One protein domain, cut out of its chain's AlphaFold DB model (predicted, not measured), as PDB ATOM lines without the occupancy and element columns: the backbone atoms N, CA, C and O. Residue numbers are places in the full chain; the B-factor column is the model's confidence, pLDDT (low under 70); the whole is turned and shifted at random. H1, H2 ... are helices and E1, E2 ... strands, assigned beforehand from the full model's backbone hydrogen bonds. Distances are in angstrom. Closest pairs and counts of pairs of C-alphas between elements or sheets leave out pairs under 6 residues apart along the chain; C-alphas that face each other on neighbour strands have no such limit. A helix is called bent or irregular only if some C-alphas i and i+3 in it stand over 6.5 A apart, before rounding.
ATOM      1  N   LYS A   2      66.572  32.638 208.479       86.25
ATOM      2  CA  LYS A   2      66.948  33.434 207.280       86.25
ATOM      3  C   LYS A   2      65.753  33.965 206.465       86.25
ATOM      4  O   LYS A   2      65.792  35.106 206.026       86.25
ATOM      5  N   ILE A   3      64.699  33.163 206.295       92.62
ATOM      6  CA  ILE A   3      63.484  33.554 205.551       92.62
ATOM      7  C   ILE A   3      62.729  34.673 206.282       92.62
ATOM      8  O   ILE A   3      62.412  35.686 205.673       92.62
ATOM      9  N   LEU A   4      62.551  34.546 207.602       94.56
ATOM     10  CA  LEU A   4      61.911  35.573 208.430       94.56
ATOM     11  C   LEU A   4      62.618  36.935 208.314       94.56
ATOM     12  O   LEU A   4      61.963  37.950 208.125       94.56
ATOM     13  N   ARG A   5      63.959  36.957 208.329       94.62
ATOM     14  CA  ARG A   5      64.738  38.194 208.135       94.62
ATOM     15  C   ARG A   5      64.500  38.840 206.766       94.62
ATOM     16  O   ARG A   5      64.425  40.059 206.692       94.62
ATOM     17  N   LYS A   6      64.365  38.042 205.700       95.69
ATOM     18  CA  LYS A   6      64.056  38.553 204.352       95.69
ATOM     19  C   LYS A   6      62.645  39.141 204.274       95.69
ATOM     20  O   LYS A   6      62.475  40.179 203.650       95.69
ATOM     21  N   ILE A   7      61.668  38.511 204.930       97.00
ATOM     22  CA  ILE A   7      60.288  39.017 204.998       97.00
ATOM     23  C   ILE A   7      60.244  40.349 205.750       97.00
ATOM     24  O   ILE A   7      59.691  41.311 205.235       97.00
ATOM     25  N   ILE A   8      60.876  40.431 206.926       96.88
ATOM     26  CA  ILE A   8      60.939  41.676 207.710       96.88
ATOM     27  C   ILE A   8      61.616  42.788 206.903       96.88
ATOM     28  O   ILE A   8      61.109  43.902 206.848       96.88
ATOM     29  N   PHE A   9      62.734  42.482 206.236       97.12
ATOM     30  CA  PHE A   9      63.413  43.445 205.374       97.12
ATOM     31  C   PHE A   9      62.500  43.950 204.249       97.12
ATOM     32  O   PHE A   9      62.396  45.155 204.047       97.12
ATOM     33  N   LEU A  10      61.804  43.045 203.556       97.19
ATOM     34  CA  LEU A  10      60.876  43.422 202.493       97.19
ATOM     35  C   LEU A  10      59.737  44.301 203.025       97.19
ATOM     36  O   LEU A  10      59.429  45.316 202.411       97.19
ATOM     37  N   LEU A  11      59.154  43.952 204.174       97.31
ATOM     38  CA  LEU A  11      58.101  44.749 204.807       97.31
ATOM     39  C   LEU A  11      58.578  46.164 205.136       97.31
ATOM     40  O   LEU A  11      57.861  47.111 204.837       97.31
ATOM     41  N   LEU A  12      59.790  46.315 205.680       97.56
ATOM     42  CA  LEU A  12      60.366  47.628 205.991       97.56
ATOM     43  C   LEU A  12      60.616  48.471 204.734       97.56
ATOM     44  O   LEU A  12      60.347  49.672 204.732       97.56
ATOM     45  N   VAL A  13      61.104  47.847 203.657       97.81
ATOM     46  CA  VAL A  13      61.301  48.527 202.368       97.81
ATOM     47  C   VAL A  13      59.962  48.988 201.797       97.81
ATOM     48  O   VAL A  13      59.836  50.141 201.388       97.81
ATOM     49  N   VAL A  14      58.947  48.120 201.813       97.19
ATOM     50  CA  VAL A  14      57.603  48.449 201.323       97.19
ATOM     51  C   VAL A  14      56.962  49.543 202.176       97.19
ATOM     52  O   VAL A  14      56.453  50.513 201.623       97.19
ATOM     53  N   SER A  15      57.030  49.451 203.506       96.25
ATOM     54  CA  SER A  15      56.490  50.492 204.386       96.25
ATOM     55  C   SER A  15      57.201  51.827 204.189       96.25
ATOM     56  O   SER A  15      56.545  52.862 204.136       96.25
ATOM     57  N   GLY A  16      58.529  51.817 204.020       96.88
ATOM     58  CA  GLY A  16      59.300  53.026 203.733       96.88
ATOM     59  C   GLY A  16      58.889  53.669 202.409       96.88
ATOM     60  O   GLY A  16      58.651  54.872 202.358       96.88
ATOM     61  N   ALA A  17      58.725  52.864 201.354       96.56
ATOM     62  CA  ALA A  17      58.242  53.345 200.063       96.56
ATOM     63  C   ALA A  17      56.832  53.951 200.166       96.56
ATOM     64  O   ALA A  17      56.590  55.023 199.615       96.56
ATOM     65  N   ILE A  18      55.922  53.314 200.914       94.06
ATOM     66  CA  ILE A  18      54.576  53.848 201.164       94.06
ATOM     67  C   ILE A  18      54.665  55.207 201.864       94.06
ATOM     68  O   ILE A  18      54.082  56.170 201.374       94.06
ATOM     69  N   LEU A  19      55.429  55.317 202.955       93.00
ATOM     70  CA  LEU A  19      55.566  56.566 203.711       93.00
ATOM     71  C   LEU A  19      56.085  57.727 202.849       93.00
ATOM     72  O   LEU A  19      55.610  58.849 202.998       93.00
ATOM     73  N   ILE A  20      57.008  57.461 201.920       93.94
ATOM     74  CA  ILE A  20      57.525  58.470 200.980       93.94
ATOM     75  C   ILE A  20      56.448  58.916 199.976       93.94
ATOM     76  O   ILE A  20      56.402  60.086 199.600       93.94
ATOM     77  N   LEU A  21      55.575  58.005 199.537       92.88
ATOM     78  CA  LEU A  21      54.537  58.293 198.540       92.88
ATOM     79  C   LEU A  21      53.274  58.941 199.131       92.88
ATOM     80  O   LEU A  21      52.557  59.633 198.404       92.88
ATOM     81  N   LEU A  22      53.003  58.753 200.426       90.25
ATOM     82  CA  LEU A  22      51.788  59.246 201.091       90.25
ATOM     83  C   LEU A  22      51.547  60.761 200.925       90.25
ATOM     84  O   LEU A  22      50.430  61.124 200.548       90.25
ATOM     85  N   PRO A  23      52.528  61.663 201.147       88.88
ATOM     86  CA  PRO A  23      52.301  63.102 200.993       88.88
ATOM     87  C   PRO A  23      51.947  63.487 199.554       88.88
ATOM     88  O   PRO A  23      51.063  64.311 199.328       88.88
ATOM     89  N   THR A  24      52.599  62.863 198.570       90.75
ATOM     90  CA  THR A  24      52.334  63.101 197.144       90.75
ATOM     91  C   THR A  24      50.916  62.683 196.772       90.75
ATOM     92  O   THR A  24      50.207  63.432 196.101       90.75
ATOM     93  N   TYR A  25      50.483  61.514 197.246       90.81
ATOM     94  CA  TYR A  25      49.119  61.043 197.034       90.81
ATOM     95  C   TYR A  25      48.087  61.965 197.702       90.81
ATOM     96  O   TYR A  25      47.111  62.345 197.064       90.81
ATOM     97  N   SER A  26      48.323  62.378 198.954       90.56
ATOM     98  CA  SER A  26      47.446  63.309 199.678       90.56
ATOM     99  C   SER A  26      47.274  64.630 198.924       90.56
ATOM    100  O   SER A  26      46.144  65.067 198.722       90.56
ATOM    101  N   LYS A  27      48.358  65.220 198.409       91.50
ATOM    102  CA  LYS A  27      48.282  66.439 197.585       91.50
ATOM    103  C   LYS A  27      47.463  66.250 196.311       91.50
ATOM    104  O   LYS A  27      46.696  67.137 195.947       91.50
ATOM    105  N   MET A  28      47.636  65.119 195.628       92.75
ATOM    106  CA  MET A  28      46.873  64.805 194.418       92.75
ATOM    107  C   MET A  28      45.382  64.676 194.736       92.75
ATOM    108  O   MET A  28      44.574  65.355 194.114       92.75
ATOM    109  N   LYS A  29      45.036  63.909 195.776       93.00
ATOM    110  CA  LYS A  29      43.650  63.755 196.224       93.00
ATOM    111  C   LYS A  29      43.024  65.093 196.626       93.00
ATOM    112  O   LYS A  29      41.899  65.374 196.239       93.00
ATOM    113  N   LEU A  30      43.760  65.941 197.348       93.44
ATOM    114  CA  LEU A  30      43.290  67.277 197.724       93.44
ATOM    115  C   LEU A  30      42.981  68.137 196.490       93.44
ATOM    116  O   LEU A  30      41.961  68.816 196.447       93.44
ATOM    117  N   ARG A  31      43.839  68.088 195.462       94.50
ATOM    118  CA  ARG A  31      43.580  68.780 194.193       94.50
ATOM    119  C   ARG A  31      42.308  68.267 193.525       94.50
ATOM    120  O   ARG A  31      41.520  69.080 193.050       94.50
ATOM    121  N   ASP A  32      42.125  66.952 193.486       95.06
ATOM    122  CA  ASP A  32      40.959  66.328 192.863       95.06
ATOM    123  C   ASP A  32      39.662  66.715 193.590       95.06
ATOM    124  O   ASP A  32      38.672  67.036 192.936       95.06
ATOM    125  N   GLU A  33      39.675  66.761 194.925       95.31
ATOM    126  CA  GLU A  33      38.549  67.218 195.753       95.31
ATOM    127  C   GLU A  33      38.195  68.686 195.469       95.31
ATOM    128  O   GLU A  33      37.034  68.996 195.205       95.31
ATOM    129  N   VAL A  34      39.190  69.581 195.430       96.38
ATOM    130  CA  VAL A  34      38.984  71.004 195.095       96.38
ATOM    131  C   VAL A  34      38.431  71.169 193.678       96.38
ATOM    132  O   VAL A  34      37.454  71.883 193.466       96.38
ATOM    133  N   GLN A  35      39.003  70.478 192.688       96.75
ATOM    134  CA  GLN A  35      38.519  70.539 191.305       96.75
ATOM    135  C   GLN A  35      37.118  69.945 191.150       96.75
ATOM    136  O   GLN A  35      36.322  70.432 190.348       96.75
ATOM    137  N   THR A  36      36.806  68.889 191.902       97.25
ATOM    138  CA  THR A  36      35.468  68.295 191.926       97.25
ATOM    139  C   THR A  36      34.473  69.264 192.545       97.25
ATOM    140  O   THR A  36      33.405  69.452 191.972       97.25
ATOM    141  N   ALA A  37      34.828  69.939 193.642       97.81
ATOM    142  CA  ALA A  37      33.993  70.977 194.234       97.81
ATOM    143  C   ALA A  37      33.685  72.095 193.227       97.81
ATOM    144  O   ALA A  37      32.518  72.462 193.104       97.81
ATOM    145  N   VAL A  38      34.688  72.573 192.473       97.81
ATOM    146  CA  VAL A  38      34.518  73.604 191.424       97.81
ATOM    147  C   VAL A  38      33.563  73.137 190.323       97.81
ATOM    148  O   VAL A  38      32.640  73.858 189.965       97.81
ATOM    149  N   LYS A  39      33.706  71.902 189.833       97.94
ATOM    150  CA  LYS A  39      32.763  71.346 188.845       97.94
ATOM    151  C   LYS A  39      31.349  71.232 189.404       97.94
ATOM    152  O   LYS A  39      30.387  71.544 188.719       97.94
ATOM    153  N   VAL A  40      31.220  70.781 190.652       97.62
ATOM    154  CA  VAL A  40      29.917  70.598 191.293       97.62
ATOM    155  C   VAL A  40      29.190  71.928 191.440       97.62
ATOM    156  O   VAL A  40      28.002  71.978 191.149       97.62
ATOM    157  N   ILE A  41      29.872  72.997 191.861       96.75
ATOM    158  CA  ILE A  41      29.229  74.305 192.030       96.75
ATOM    159  C   ILE A  41      28.814  74.947 190.700       96.75
ATOM    160  O   ILE A  41      27.842  75.692 190.682       96.75
ATOM    161  N   GLU A  42      29.490  74.645 189.588       95.44
ATOM    162  CA  GLU A  42      29.065  75.087 188.249       95.44
ATOM    163  C   GLU A  42      27.716  74.474 187.830       95.44
ATOM    164  O   GLU A  42      27.021  75.030 186.982       95.44
ATOM    165  N   GLU A  43      27.324  73.350 188.439       95.75
ATOM    166  CA  GLU A  43      26.025  72.702 188.230       95.75
ATOM    167  C   GLU A  43      24.939  73.168 189.214       95.75
ATOM    168  O   GLU A  43      23.776  72.804 189.035       95.75
ATOM    169  N   VAL A  44      25.296  73.902 190.276       96.31
ATOM    170  CA  VAL A  44      24.338  74.388 191.286       96.31
ATOM    171  C   VAL A  44      23.689  75.673 190.782       96.31
ATOM    172  O   VAL A  44      24.364  76.588 190.306       96.31
ATOM    173  N   THR A  45      22.367  75.757 190.886       97.56
ATOM    174  CA  THR A  45      21.622  76.925 190.403       97.56
ATOM    175  C   THR A  45      21.790  78.134 191.337       97.56
ATOM    176  O   THR A  45      22.010  77.964 192.539       97.56
ATOM    177  N   PRO A  46      21.660  79.376 190.836       96.31
ATOM    178  CA  PRO A  46      21.676  80.567 191.688       96.31
ATOM    179  C   PRO A  46      20.626  80.531 192.806       96.31
ATOM    180  O   PRO A  46      20.875  81.026 193.906       96.31
ATOM    181  N   GLU A  47      19.460  79.942 192.540       97.44
ATOM    182  CA  GLU A  47      18.392  79.752 193.516       97.44
ATOM    183  C   GLU A  47      18.820  78.803 194.643       97.44
ATOM    184  O   GLU A  47      18.644  79.145 195.811       97.44
ATOM    185  N   GLU A  48      19.447  77.669 194.309       97.62
ATOM    186  CA  GLU A  48      19.997  76.724 195.293       97.62
ATOM    187  C   GLU A  48      21.120  77.359 196.123       97.62
ATOM    188  O   GLU A  48      21.147  77.204 197.341       97.62
ATOM    189  N   ILE A  49      22.020  78.130 195.500       97.44
ATOM    190  CA  ILE A  49      23.072  78.866 196.223       97.44
ATOM    191  C   ILE A  49      22.465  79.826 197.249       97.44
ATOM    192  O   ILE A  49      22.934  79.899 198.387       97.44
ATOM    193  N   LYS A  50      21.411  80.548 196.864       95.81
ATOM    194  CA  LYS A  50      20.728  81.479 197.761       95.81
ATOM    195  C   LYS A  50      20.005  80.751 198.897       95.81
ATOM    196  O   LYS A  50      20.084  81.194 200.041       95.81
ATOM    197  N   GLU A  51      19.342  79.634 198.603       96.94
ATOM    198  CA  GLU A  51      18.719  78.781 199.621       96.94
ATOM    199  C   GLU A  51      19.761  78.270 200.627       96.94
ATOM    200  O   GLU A  51      19.552  78.353 201.838       96.94
ATOM    201  N   ASN A  52      20.922  77.823 200.145       96.38
ATOM    202  CA  ASN A  52      22.018  77.359 200.993       96.38
ATOM    203  C   ASN A  52      22.606  78.475 201.873       96.38
ATOM    204  O   ASN A  52      22.979  78.213 203.016       96.38
ATOM    205  N   GLU A  53      22.706  79.710 201.366       95.00
ATOM    206  CA  GLU A  53      23.202  80.861 202.140       95.00
ATOM    207  C   GLU A  53      22.277  81.196 203.322       95.00
ATOM    208  O   GLU A  53      22.767  81.533 204.410       95.00
ATOM    209  N   GLU A  54      20.960  81.091 203.103       94.06
ATOM    210  CA  GLU A  54      19.894  81.379 204.074       94.06
ATOM    211  C   GLU A  54      19.623  80.216 205.042       94.06
ATOM    212  O   GLU A  54      19.024  80.425 206.100       94.06
ATOM    213  N   LYS A  55      20.079  79.002 204.717       93.62
ATOM    214  CA  LYS A  55      19.897  77.808 205.545       93.62
ATOM    215  C   LYS A  55      20.623  77.942 206.887       93.62
ATOM    216  O   LYS A  55      21.838  78.139 206.939       93.62
ATOM    217  N   GLU A  56      19.874  77.768 207.974       93.12
ATOM    218  CA  GLU A  56      20.439  77.697 209.321       93.12
ATOM    219  C   GLU A  56      21.362  76.482 209.450       93.12
ATOM    220  O   GLU A  56      21.049  75.376 209.000       93.12
ATOM    221  N   GLN A  57      22.518  76.704 210.069       94.69
ATOM    222  CA  GLN A  57      23.529  75.684 210.309       94.69
ATOM    223  C   GLN A  57      23.878  75.644 211.800       94.69
ATOM    224  O   GLN A  57      23.778  76.680 212.462       94.69
ATOM    225  N   PRO A  58      24.310  74.486 212.328       94.38
ATOM    226  CA  PRO A  58      24.760  74.381 213.714       94.38
ATOM    227  C   PRO A  58      25.928  75.339 213.997       94.38
ATOM    228  O   PRO A  58      26.823  75.470 213.162       94.38
ATOM    229  N   GLU A  59      25.949  76.004 215.155       92.75
ATOM    230  CA  GLU A  59      27.003  76.981 215.493       92.75
ATOM    231  C   GLU A  59      28.406  76.354 215.491       92.75
ATOM    232  O   GLU A  59      29.390  77.016 215.162       92.75
ATOM    233  N   GLU A  60      28.496  75.054 215.771       93.94
ATOM    234  CA  GLU A  60      29.743  74.296 215.834       93.94
ATOM    235  C   GLU A  60      30.501  74.293 214.504       93.94
ATOM    236  O   GLU A  60      31.726  74.184 214.497       93.94
ATOM    237  N   ILE A  61      29.813  74.446 213.364       95.44
ATOM    238  CA  ILE A  61      30.497  74.471 212.064       95.44
ATOM    239  C   ILE A  61      31.283  75.765 211.832       95.44
ATOM    240  O   ILE A  61      32.036  75.835 210.865       95.44
ATOM    241  N   PHE A  62      31.103  76.782 212.677       96.00
ATOM    242  CA  PHE A  62      31.805  78.067 212.619       96.00
ATOM    243  C   PHE A  62      32.921  78.179 213.668       96.00
ATOM    244  O   PHE A  62      33.572  79.219 213.762       96.00
ATOM    245  N   ASP A  63      33.168  77.120 214.445       93.94
ATOM    246  CA  ASP A  63      34.268  77.086 215.402       93.94
ATOM    247  C   ASP A  63      35.590  76.758 214.697       93.94
ATOM    248  O   ASP A  63      35.934  75.603 214.431       93.94
ATOM    249  N   PHE A  64      36.344  77.808 214.373       88.94
ATOM    250  CA  PHE A  64      37.641  77.675 213.718       88.94
ATOM    251  C   PHE A  64      38.705  77.020 214.615       88.94
ATOM    252  O   PHE A  64      39.678  76.481 214.091       88.94
ATOM    253  N   GLU A  65      38.545  77.022 215.944       90.38
ATOM    254  CA  GLU A  65      39.514  76.393 216.858       90.38
ATOM    255  C   GLU A  65      39.513  74.861 216.743       90.38
ATOM    256  O   GLU A  65      40.489  74.213 217.120       90.38
ATOM    257  N   GLN A  66      38.451  74.280 216.178       88.19
ATOM    258  CA  GLN A  66      38.322  72.839 215.939       88.19
ATOM    259  C   GLN A  66      38.915  72.386 214.594       88.19
ATOM    260  O   GLN A  66      38.825  71.205 214.248       88.19
ATOM    261  N   VAL A  67      39.489  73.303 213.810       89.38
ATOM    262  CA  VAL A  67      40.104  72.985 212.517       89.38
ATOM    263  C   VAL A  67      41.501  72.414 212.721       89.38
ATOM    264  O   VAL A  67      42.378  73.053 213.301       89.38
ATOM    265  N   ASP A  68      41.728  71.228 212.168       90.19
ATOM    266  CA  ASP A  68      43.022  70.557 212.192       90.19
ATOM    267  C   ASP A  68      43.906  70.994 211.021       90.19
ATOM    268  O   ASP A  68      43.437  71.416 209.964       90.19
ATOM    269  N   GLU A  69      45.218  70.807 211.156       88.44
ATOM    270  CA  GLU A  69      46.119  70.891 210.009       88.44
ATOM    271  C   GLU A  69      45.804  69.811 208.958       88.44
ATOM    272  O   GLU A  69      45.396  68.685 209.268       88.44
ATOM    273  N   ILE A  70      46.084  70.115 207.686       86.19
ATOM    274  CA  ILE A  70      45.979  69.115 206.619       86.19
ATOM    275  C   ILE A  70      46.969  67.979 206.891       86.19
ATOM    276  O   ILE A  70      48.184  68.175 206.866       86.19
ATOM    277  N   SER A  71      46.448  66.760 207.041       87.12
ATOM    278  CA  SER A  71      47.253  65.544 207.164       87.12
ATOM    279  C   SER A  71      46.915  64.518 206.076       87.12
ATOM    280  O   SER A  71      45.757  64.432 205.653       87.12
ATOM    281  N   PRO A  72      47.876  63.667 205.653       83.44
ATOM    282  CA  PRO A  72      47.600  62.594 204.697       83.44
ATOM    283  C   PRO A  72      46.458  61.676 205.135       83.44
ATOM    284  O   PRO A  72      45.666  61.235 204.304       83.44
ATOM    285  N   THR A  73      46.348  61.424 206.440       84.12
ATOM    286  CA  THR A  73      45.275  60.626 207.032       84.12
ATOM    287  C   THR A  73      43.922  61.310 206.874       84.12
ATOM    288  O   THR A  73      42.989  60.672 206.396       84.12
ATOM    289  N   ALA A  74      43.814  62.600 207.212       83.38
ATOM    290  CA  ALA A  74      42.568  63.355 207.069       83.38
ATOM    291  C   ALA A  74      42.111  63.406 205.606       83.38
ATOM    292  O   ALA A  74      40.965  63.069 205.307       83.38
ATOM    293  N   THR A  75      43.026  63.713 204.678       82.62
ATOM    294  CA  THR A  75      42.710  63.708 203.244       82.62
ATOM    295  C   THR A  75      42.287  62.323 202.770       82.62
ATOM    296  O   THR A  75      41.389  62.219 201.949       82.62
ATOM    297  N   PHE A  76      42.910  61.243 203.254       82.31
ATOM    298  CA  PHE A  76      42.583  59.881 202.823       82.31
ATOM    299  C   PHE A  76      41.242  59.379 203.376       82.31
ATOM    300  O   PHE A  76      40.471  58.776 202.624       82.31
ATOM    301  N   LEU A  77      40.970  59.611 204.662       84.38
ATOM    302  CA  LEU A  77      39.786  59.096 205.355       84.38
ATOM    303  C   LEU A  77      38.500  59.814 204.943       84.38
ATOM    304  O   LEU A  77      37.449  59.174 204.879       84.38
ATOM    305  N   ASP A  78      38.570  61.107 204.628       85.44
ATOM    306  CA  ASP A  78      37.407  61.833 204.134       85.44
ATOM    307  C   ASP A  78      37.177  61.514 202.646       85.44
ATOM    308  O   ASP A  78      37.923  61.946 201.770       85.44
ATOM    309  N   ASN A  79      36.163  60.690 202.375       86.38
ATOM    310  CA  ASN A  79      35.713  60.305 201.028       86.38
ATOM    311  C   ASN A  79      34.242  60.674 200.802       86.38
ATOM    312  O   ASN A  79      33.571  60.095 199.946       86.38
ATOM    313  N   ARG A  80      33.698  61.568 201.632       93.75
ATOM    314  CA  ARG A  80      32.311  62.001 201.482       93.75
ATOM    315  C   ARG A  80      32.168  62.788 200.173       93.75
ATOM    316  O   ARG A  80      33.062  63.579 199.866       93.75
ATOM    317  N   PRO A  81      31.068  62.595 199.419       94.62
ATOM    318  CA  PRO A  81      30.802  63.393 198.225       94.62
ATOM    319  C   PRO A  81      30.658  64.872 198.595       94.62
ATOM    320  O   PRO A  81      30.400  65.187 199.757       94.62
ATOM    321  N   ILE A  82      30.798  65.765 197.610       97.00
ATOM    322  CA  ILE A  82      30.550  67.201 197.793       97.00
ATOM    323  C   ILE A  82      29.085  67.415 198.193       97.00
ATOM    324  O   ILE A  82      28.173  67.093 197.429       97.00
ATOM    325  N   ASP A  83      28.861  67.960 199.385       96.69
ATOM    326  CA  ASP A  83      27.541  68.333 199.874       96.69
ATOM    327  C   ASP A  83      27.136  69.654 199.226       96.69
ATOM    328  O   ASP A  83      27.592  70.734 199.613       96.69
ATOM    329  N   LYS A  84      26.267  69.557 198.216       96.94
ATOM    330  CA  LYS A  84      25.756  70.723 197.492       96.94
ATOM    331  C   LYS A  84      25.052  71.712 198.416       96.94
ATOM    332  O   LYS A  84      25.074  72.894 198.108       96.94
ATOM    333  N   SER A  85      24.483  71.266 199.540       96.44
ATOM    334  CA  SER A  85      23.739  72.136 200.460       96.44
ATOM    335  C   SER A  85      24.622  73.049 201.313       96.44
ATOM    336  O   SER A  85      24.119  73.948 201.983       96.44
ATOM    337  N   LEU A  86      25.939  72.822 201.299       97.31
ATOM    338  CA  LEU A  86      26.915  73.685 201.955       97.31
ATOM    339  C   LEU A  86      27.535  74.700 200.991       97.31
ATOM    340  O   LEU A  86      28.183  75.630 201.458       97.31
ATOM    341  N   LEU A  87      27.363  74.547 199.675       98.00
ATOM    342  CA  LEU A  87      27.934  75.452 198.677       98.00
ATOM    343  C   LEU A  87      27.142  76.758 198.617       98.00
ATOM    344  O   LEU A  87      25.940  76.743 198.360       98.00
ATOM    345  N   ILE A  88      27.830  77.883 198.807       97.62
ATOM    346  CA  ILE A  88      27.208  79.217 198.850       97.62
ATOM    347  C   ILE A  88      27.882  80.241 197.923       97.62
ATOM    348  O   ILE A  88      27.517  81.412 197.916       97.62
ATOM    349  N   GLY A  89      28.886  79.833 197.144       97.25
ATOM    350  CA  GLY A  89      29.509  80.702 196.148       97.25
ATOM    351  C   GLY A  89      30.919  80.281 195.761       97.25
ATOM    352  O   GLY A  89      31.379  79.198 196.114       97.25
ATOM    353  N   GLN A  90      31.614  81.147 195.028       97.38
ATOM    354  CA  GLN A  90      32.989  80.927 194.576       97.38
ATOM    355  C   GLN A  90      33.839  82.175 194.811       97.38
ATOM    356  O   GLN A  90      33.360  83.301 194.667       97.38
ATOM    357  N   LEU A  91      35.117  81.967 195.119       97.56
ATOM    358  CA  LEU A  91      36.150  82.991 195.086       97.56
ATOM    359  C   LEU A  91      37.064  82.727 193.889       97.56
ATOM    360  O   LEU A  91      37.738  81.698 193.828       97.56
ATOM    361  N   VAL A  92      37.122  83.691 192.971       97.25
ATOM    362  CA  VAL A  92      38.010  83.649 191.805       97.25
ATOM    363  C   VAL A  92      38.966  84.835 191.865       97.25
ATOM    364  O   VAL A  92      38.532  85.987 191.843       97.25
ATOM    365  N   ILE A  93      40.270  84.559 191.927       96.88
ATOM    366  CA  ILE A  93      41.340  85.564 191.885       96.88
ATOM    367  C   ILE A  93      42.254  85.228 190.697       96.88
ATOM    368  O   ILE A  93      43.213  84.467 190.850       96.88
ATOM    369  N   PRO A  94      41.979  85.778 189.495       95.94
ATOM    370  CA  PRO A  94      42.703  85.404 188.279       95.94
ATOM    371  C   PRO A  94      44.211  85.676 188.331       95.94
ATOM    372  O   PRO A  94      44.986  84.911 187.767       95.94
ATOM    373  N   SER A  95      44.644  86.732 189.029       96.19
ATOM    374  CA  SER A  95      46.067  87.076 189.181       96.19
ATOM    375  C   SER A  95      46.872  86.027 189.954       96.19
ATOM    376  O   SER A  95      48.091  85.992 189.815       96.19
ATOM    377  N   LEU A  96      46.201  85.175 190.734       95.12
ATOM    378  CA  LEU A  96      46.807  84.090 191.507       95.12
ATOM    379  C   LEU A  96      46.532  82.699 190.922       95.12
ATOM    380  O   LEU A  96      46.896  81.710 191.552       95.12
ATOM    381  N   ASP A  97      45.855  82.602 189.769       94.00
ATOM    382  CA  ASP A  97      45.339  81.326 189.242       94.00
ATOM    383  C   ASP A  97      44.481  80.566 190.284       94.00
ATOM    384  O   ASP A  97      44.562  79.348 190.440       94.00
ATOM    385  N   MET A  98      43.679  81.312 191.058       95.56
ATOM    386  CA  MET A  98      42.870  80.775 192.156       95.56
ATOM    387  C   MET A  98      41.386  80.754 191.782       95.56
ATOM    388  O   MET A  98      40.804  81.791 191.466       95.56
ATOM    389  N   ASN A  99      40.771  79.577 191.880       96.88
ATOM    390  CA  ASN A  99      39.329  79.370 191.779       96.88
ATOM    391  C   ASN A  99      38.911  78.338 192.834       96.88
ATOM    392  O   ASN A  99      39.311  77.176 192.746       96.88
ATOM    393  N   LEU A 100      38.173  78.775 193.855       98.12
ATOM    394  CA  LEU A 100      37.808  77.957 195.010       98.12
ATOM    395  C   LEU A 100      36.329  78.132 195.355       98.12
ATOM    396  O   LEU A 100      35.819  79.252 195.397       98.12
ATOM    397  N   CYS A 101      35.656  77.033 195.685       98.12
ATOM    398  CA  CYS A 101      34.302  77.079 196.230       98.12
ATOM    399  C   CYS A 101      34.295  77.645 197.648       98.12
ATOM    400  O   CYS A 101      35.215  77.406 198.430       98.12
ATOM    401  N   ILE A 102      33.216  78.337 197.985       98.56
ATOM    402  CA  ILE A 102      32.908  78.821 199.324       98.56
ATOM    403  C   ILE A 102      31.807  77.931 199.893       98.56
ATOM    404  O   ILE A 102      30.718  77.817 199.324       98.56
ATOM    405  N   PHE A 103      32.108  77.319 201.030       98.25
ATOM    406  CA  PHE A 103      31.199  76.521 201.826       98.25
ATOM    407  C   PHE A 103      30.715  77.314 203.048       98.25
ATOM    408  O   PHE A 103      31.446  78.137 203.608       98.25
ATOM    409  N   LYS A 104      29.493  77.035 203.506       97.62
ATOM    410  CA  LYS A 104      28.980  77.533 204.786       97.62
ATOM    411  C   LYS A 104      29.691  76.792 205.932       97.62
ATOM    412  O   LYS A 104      29.640  75.565 206.006       97.62
ATOM    413  N   GLY A 105      30.365  77.543 206.802       97.44
ATOM    414  CA  GLY A 105      31.140  77.051 207.951       97.44
ATOM    415  C   GLY A 105      32.589  76.659 207.635       97.44
ATOM    416  O   GLY A 105      32.950  76.365 206.494       97.44
ATOM    417  N   THR A 106      33.429  76.601 208.663       96.25
ATOM    418  CA  THR A 106      34.861  76.268 208.627       96.25
ATOM    419  C   THR A 106      35.146  74.878 209.191       96.25
ATOM    420  O   THR A 106      35.963  74.720 210.085       96.25
ATOM    421  N   THR A 107      34.485  73.841 208.683       96.38
ATOM    422  CA  THR A 107      34.791  72.460 209.098       96.38
ATOM    423  C   THR A 107      36.011  71.906 208.359       96.38
ATOM    424  O   THR A 107      36.282  72.294 207.220       96.38
ATOM    425  N   ASN A 108      36.688  70.904 208.935       95.12
ATOM    426  CA  ASN A 108      37.733  70.137 208.237       95.12
ATOM    427  C   ASN A 108      37.253  69.601 206.872       95.12
ATOM    428  O   ASN A 108      38.000  69.592 205.897       95.12
ATOM    429  N   TYR A 109      35.983  69.193 206.780       95.56
ATOM    430  CA  TYR A 109      35.364  68.750 205.528       95.56
ATOM    431  C   TYR A 109      35.395  69.843 204.449       95.56
ATOM    432  O   TYR A 109      35.835  69.582 203.327       95.56
ATOM    433  N   ASN A 110      34.958  71.056 204.804       96.94
ATOM    434  CA  ASN A 110      34.886  72.202 203.899       96.94
ATOM    435  C   ASN A 110      36.286  72.673 203.485       96.94
ATOM    436  O   ASN A 110      36.556  72.886 202.303       96.94
ATOM    437  N   LEU A 111      37.201  72.794 204.449       96.38
ATOM    438  CA  LEU A 111      38.533  73.367 204.227       96.38
ATOM    439  C   LEU A 111      39.475  72.441 203.441       96.38
ATOM    440  O   LEU A 111      40.447  72.914 202.854       96.38
ATOM    441  N   LEU A 112      39.167  71.142 203.346       95.38
ATOM    442  CA  LEU A 112      39.828  70.222 202.411       95.38
ATOM    443  C   LEU A 112      39.339  70.371 200.956       95.38
ATOM    444  O   LEU A 112      39.956  69.816 200.050       95.38
ATOM    445  N   ARG A 113      38.241  71.095 200.709       96.62
ATOM    446  CA  ARG A 113      37.576  71.193 199.391       96.62
ATOM    447  C   ARG A 113      37.487  72.614 198.845       96.62
ATOM    448  O   ARG A 113      37.186  72.799 197.669       96.62
ATOM    449  N   GLY A 114      37.755  73.618 199.670       97.25
ATOM    450  CA  GLY A 114      37.686  75.019 199.288       97.25
ATOM    451  C   GLY A 114      37.839  75.929 200.497       97.25
ATOM    452  O   GLY A 114      38.756  75.763 201.300       97.25
ATOM    453  N   LEU A 115      36.942  76.904 200.597       97.94
ATOM    454  CA  LEU A 115      36.913  77.931 201.633       97.94
ATOM    455  C   LEU A 115      35.691  77.758 202.529       97.94
ATOM    456  O   LEU A 115      34.665  77.264 202.076       97.94
ATOM    457  N   GLY A 116      35.781  78.205 203.775       97.81
ATOM    458  CA  GLY A 116      34.666  78.210 204.722       97.81
ATOM    459  C   GLY A 116      34.341  79.615 205.216       97.81
ATOM    460  O   GLY A 116      35.260  80.386 205.497       97.81
ATOM    461  N   THR A 117      33.060  79.956 205.359       97.69
ATOM    462  CA  THR A 117      32.650  81.189 206.059       97.69
ATOM    463  C   THR A 117      32.912  81.073 207.550       97.69
ATOM    464  O   THR A 117      32.488  80.093 208.163       97.69
ATOM    465  N   MET A 118      33.531  82.087 208.150       96.50
ATOM    466  CA  MET A 118      33.904  82.042 209.570       96.50
ATOM    467  C   MET A 118      32.760  82.411 210.520       96.50
ATOM    468  O   MET A 118      32.877  82.181 211.718       96.50
ATOM    469  N   LYS A 119      31.671  83.011 210.021       94.75
ATOM    470  CA  LYS A 119      30.531  83.425 210.852       94.75
ATOM    471  C   LYS A 119      29.198  83.019 210.228       94.75
ATOM    472  O   LYS A 119      29.078  83.046 209.001       94.75
ATOM    473  N   PRO A 120      28.177  82.715 211.049       93.75
ATOM    474  CA  PRO A 120      26.850  82.349 210.552       93.75
ATOM    475  C   PRO A 120      26.185  83.473 209.745       93.75
ATOM    476  O   PRO A 120      25.582  83.210 208.699       93.75
ATOM    477  N   ASP A 121      26.372  84.719 210.185       92.50
ATOM    478  CA  ASP A 121      25.737  85.913 209.613       92.50
ATOM    479  C   ASP A 121      26.532  86.579 208.477       92.50
ATOM    480  O   ASP A 121      26.137  87.648 207.998       92.50
ATOM    481  N   ASP A 122      27.650  85.988 208.038       93.62
ATOM    482  CA  ASP A 122      28.424  86.518 206.912       93.62
ATOM    483  C   ASP A 122      27.563  86.534 205.638       93.62
ATOM    484  O   ASP A 122      27.023  85.507 205.221       93.62
ATOM    485  N   LYS A 123      27.444  87.716 205.011       92.94
ATOM    486  CA  LYS A 123      26.671  87.940 203.775       92.94
ATOM    487  C   LYS A 123      27.501  88.651 202.720       92.94
ATOM    488  O   LYS A 123      28.087  89.703 202.993       92.94
ATOM    489  N   MET A 124      27.525  88.110 201.505       94.38
ATOM    490  CA  MET A 124      28.295  88.719 200.421       94.38
ATOM    491  C   MET A 124      27.814  90.152 200.145       94.38
ATOM    492  O   MET A 124      26.618  90.450 200.140       94.38
ATOM    493  N   GLY A 125      28.764  91.072 199.948       95.25
ATOM    494  CA  GLY A 125      28.477  92.489 199.696       95.25
ATOM    495  C   GLY A 125      27.994  93.292 200.913       95.25
ATOM    496  O   GLY A 125      27.626  94.456 200.752       95.25
ATOM    497  N   LYS A 126      27.992  92.715 202.126       95.44
ATOM    498  CA  LYS A 126      27.593  93.405 203.361       95.44
ATOM    499  C   LYS A 126      28.645  93.249 204.454       95.44
ATOM    500  O   LYS A 126      29.035  92.142 204.796       95.44
ATOM    501  N   GLY A 127      29.030  94.365 205.069       96.06
ATOM    502  CA  GLY A 127      29.959  94.357 206.199       96.06
ATOM    503  C   GLY A 127      31.303  93.708 205.852       96.06
ATOM    504  O   GLY A 127      31.817  93.884 204.750       96.06
ATOM    505  N   ASN A 128      31.874  92.985 206.815       96.75
ATOM    506  CA  ASN A 128      33.115  92.237 206.641       96.75
ATOM    507  C   ASN A 128      32.803  90.749 206.430       96.75
ATOM    508  O   ASN A 128      32.500  90.061 207.401       96.75
ATOM    509  N   TYR A 129      32.888  90.288 205.182       97.44
ATOM    510  CA  TYR A 129      32.660  88.896 204.802       97.44
ATOM    511  C   TYR A 129      33.937  88.071 205.004       97.44
ATOM    512  O   TYR A 129      34.926  88.281 204.298       97.44
ATOM    513  N   THR A 130      33.932  87.158 205.978       96.31
ATOM    514  CA  THR A 130      35.146  86.462 206.423       96.31
ATOM    515  C   THR A 130      35.229  85.025 205.915       96.31
ATOM    516  O   THR A 130      34.338  84.210 206.138       96.31
ATOM    517  N   LEU A 131      36.344  84.701 205.255       97.38
ATOM    518  CA  LEU A 131      36.628  83.378 204.703       97.38
ATOM    519  C   LEU A 131      37.913  82.805 205.298       97.38
ATOM    520  O   LEU A 131      38.913  83.512 205.415       97.38
ATOM    521  N   ALA A 132      37.898  81.508 205.590       96.38
ATOM    522  CA  ALA A 132      39.083  80.736 205.935       96.38
ATOM    523  C   ALA A 132      39.378  79.677 204.866       96.38
ATOM    524  O   ALA A 132      38.474  79.145 204.223       96.38
ATOM    525  N   GLY A 133      40.658  79.358 204.703       95.62
ATOM    526  CA  GLY A 133      41.164  78.339 203.791       95.62
ATOM    527  C   GLY A 133      42.565  77.924 204.220       95.62
ATOM    528  O   GLY A 133      43.310  78.733 204.778       95.62
TER     529      GLY A 133
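Overview. This is residues 2 to 133 of the 149 residues of the protein "Sortase domain protein" of Fusobacterium sp. CM21 (UniProt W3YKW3). A long bent helix, H1, sticks out with its residues 2 to 21 as a free arm, and its second arm, H1b, runs into a compact body where it crosses one face of a small three-stranded sheet. Short helices add to this body: H4 packs on residues 23 to 30 of H1b, H5 is on the same face of the sheet as H1b, and H2 grazes the sheet at its edge strand E1. The printed part has 132 residues with five named helices and three named strands, in the order H1 H2 H3 H4 E1 E2 H5 E3; the class is mostly helix. The sheet, E1 E2 E3, is mixed. The whole is loose, with a radius of gyration of the C-alphas of 19.1 A and spans of 71 by 30 by 26 A, the free arm making the length.

Arrangement. Start at residue 2: H1, residues 2 to 42, was assigned as one helix by its hydrogen bonds but is bent, with C-alphas 20 and 23 lying 7.0 A apart. Its arms, H1a at residues 2 to 20 and H1b at residues 23 to 42, stand at a steep tilt of 41 degrees. Residues 23 to 30 of H1b alone touch H4, residues 72 to 77; the closest C-alphas are those of Ser 26 and Pro 72, 5.1 A apart. Look next at E1, residues 87 to 93, E2, residues 98 to 103, and E3, residues 115 to 117: H1b is on this sheet at a height of 9.9 A, making two layers, a helix on one face of a sheet. It lies over E1 and E2 and runs across the strands, at 65 degrees to E1 on the local plane; its C-alphas come closest to E2 at Val 38 and Cys 101, 5.9 A. H2, residues 46 to 54, only grazes the sheet, its closest C-alphas to E1 being Ile 49 and Ile 88, 4.9 A. H3, residues 59 to 62, is only just not on the sheet, with 4 pairs of C-alphas within 10 A. E1 and E2 form an antiparallel hairpin, with N 91 and O 100 within hydrogen-bond range at 2.8 A. E2, H5 at residues 108 to 111, and E3 form a strand-helix-strand unit, two parallel neighbour strands with a helix between, and its crossover is right-handed; N 103 and O 115 are 2.8 A apart. Every O i to N i+4 pair is within hydrogen-bond range in H1a, H1b, H2 and H4; H3 and H5 are too short for such a pair.

Along the chain. Find C-alpha 2 at (66.948, 33.434, 207.280); from there H1a runs 27.5 A to C-alpha 20, and H1b runs 29.1 A to C-alpha 42 at (29.065, 75.087, 188.249). H2 measures 12.5 A, E1 18.1 A and E2 15.7 A. E3 ends at C-alpha 117, at (32.650, 81.189, 206.059).

Size, cuts and confidence. The C-alphas farthest apart, those of Lys 2 and Lys 126, are 71.8 A apart. The printed part has no cut, and no link is long. Residues 118 to 133 hold no named element. The mean pLDDT of the printed part is 94.5, and no printed residue is under 70.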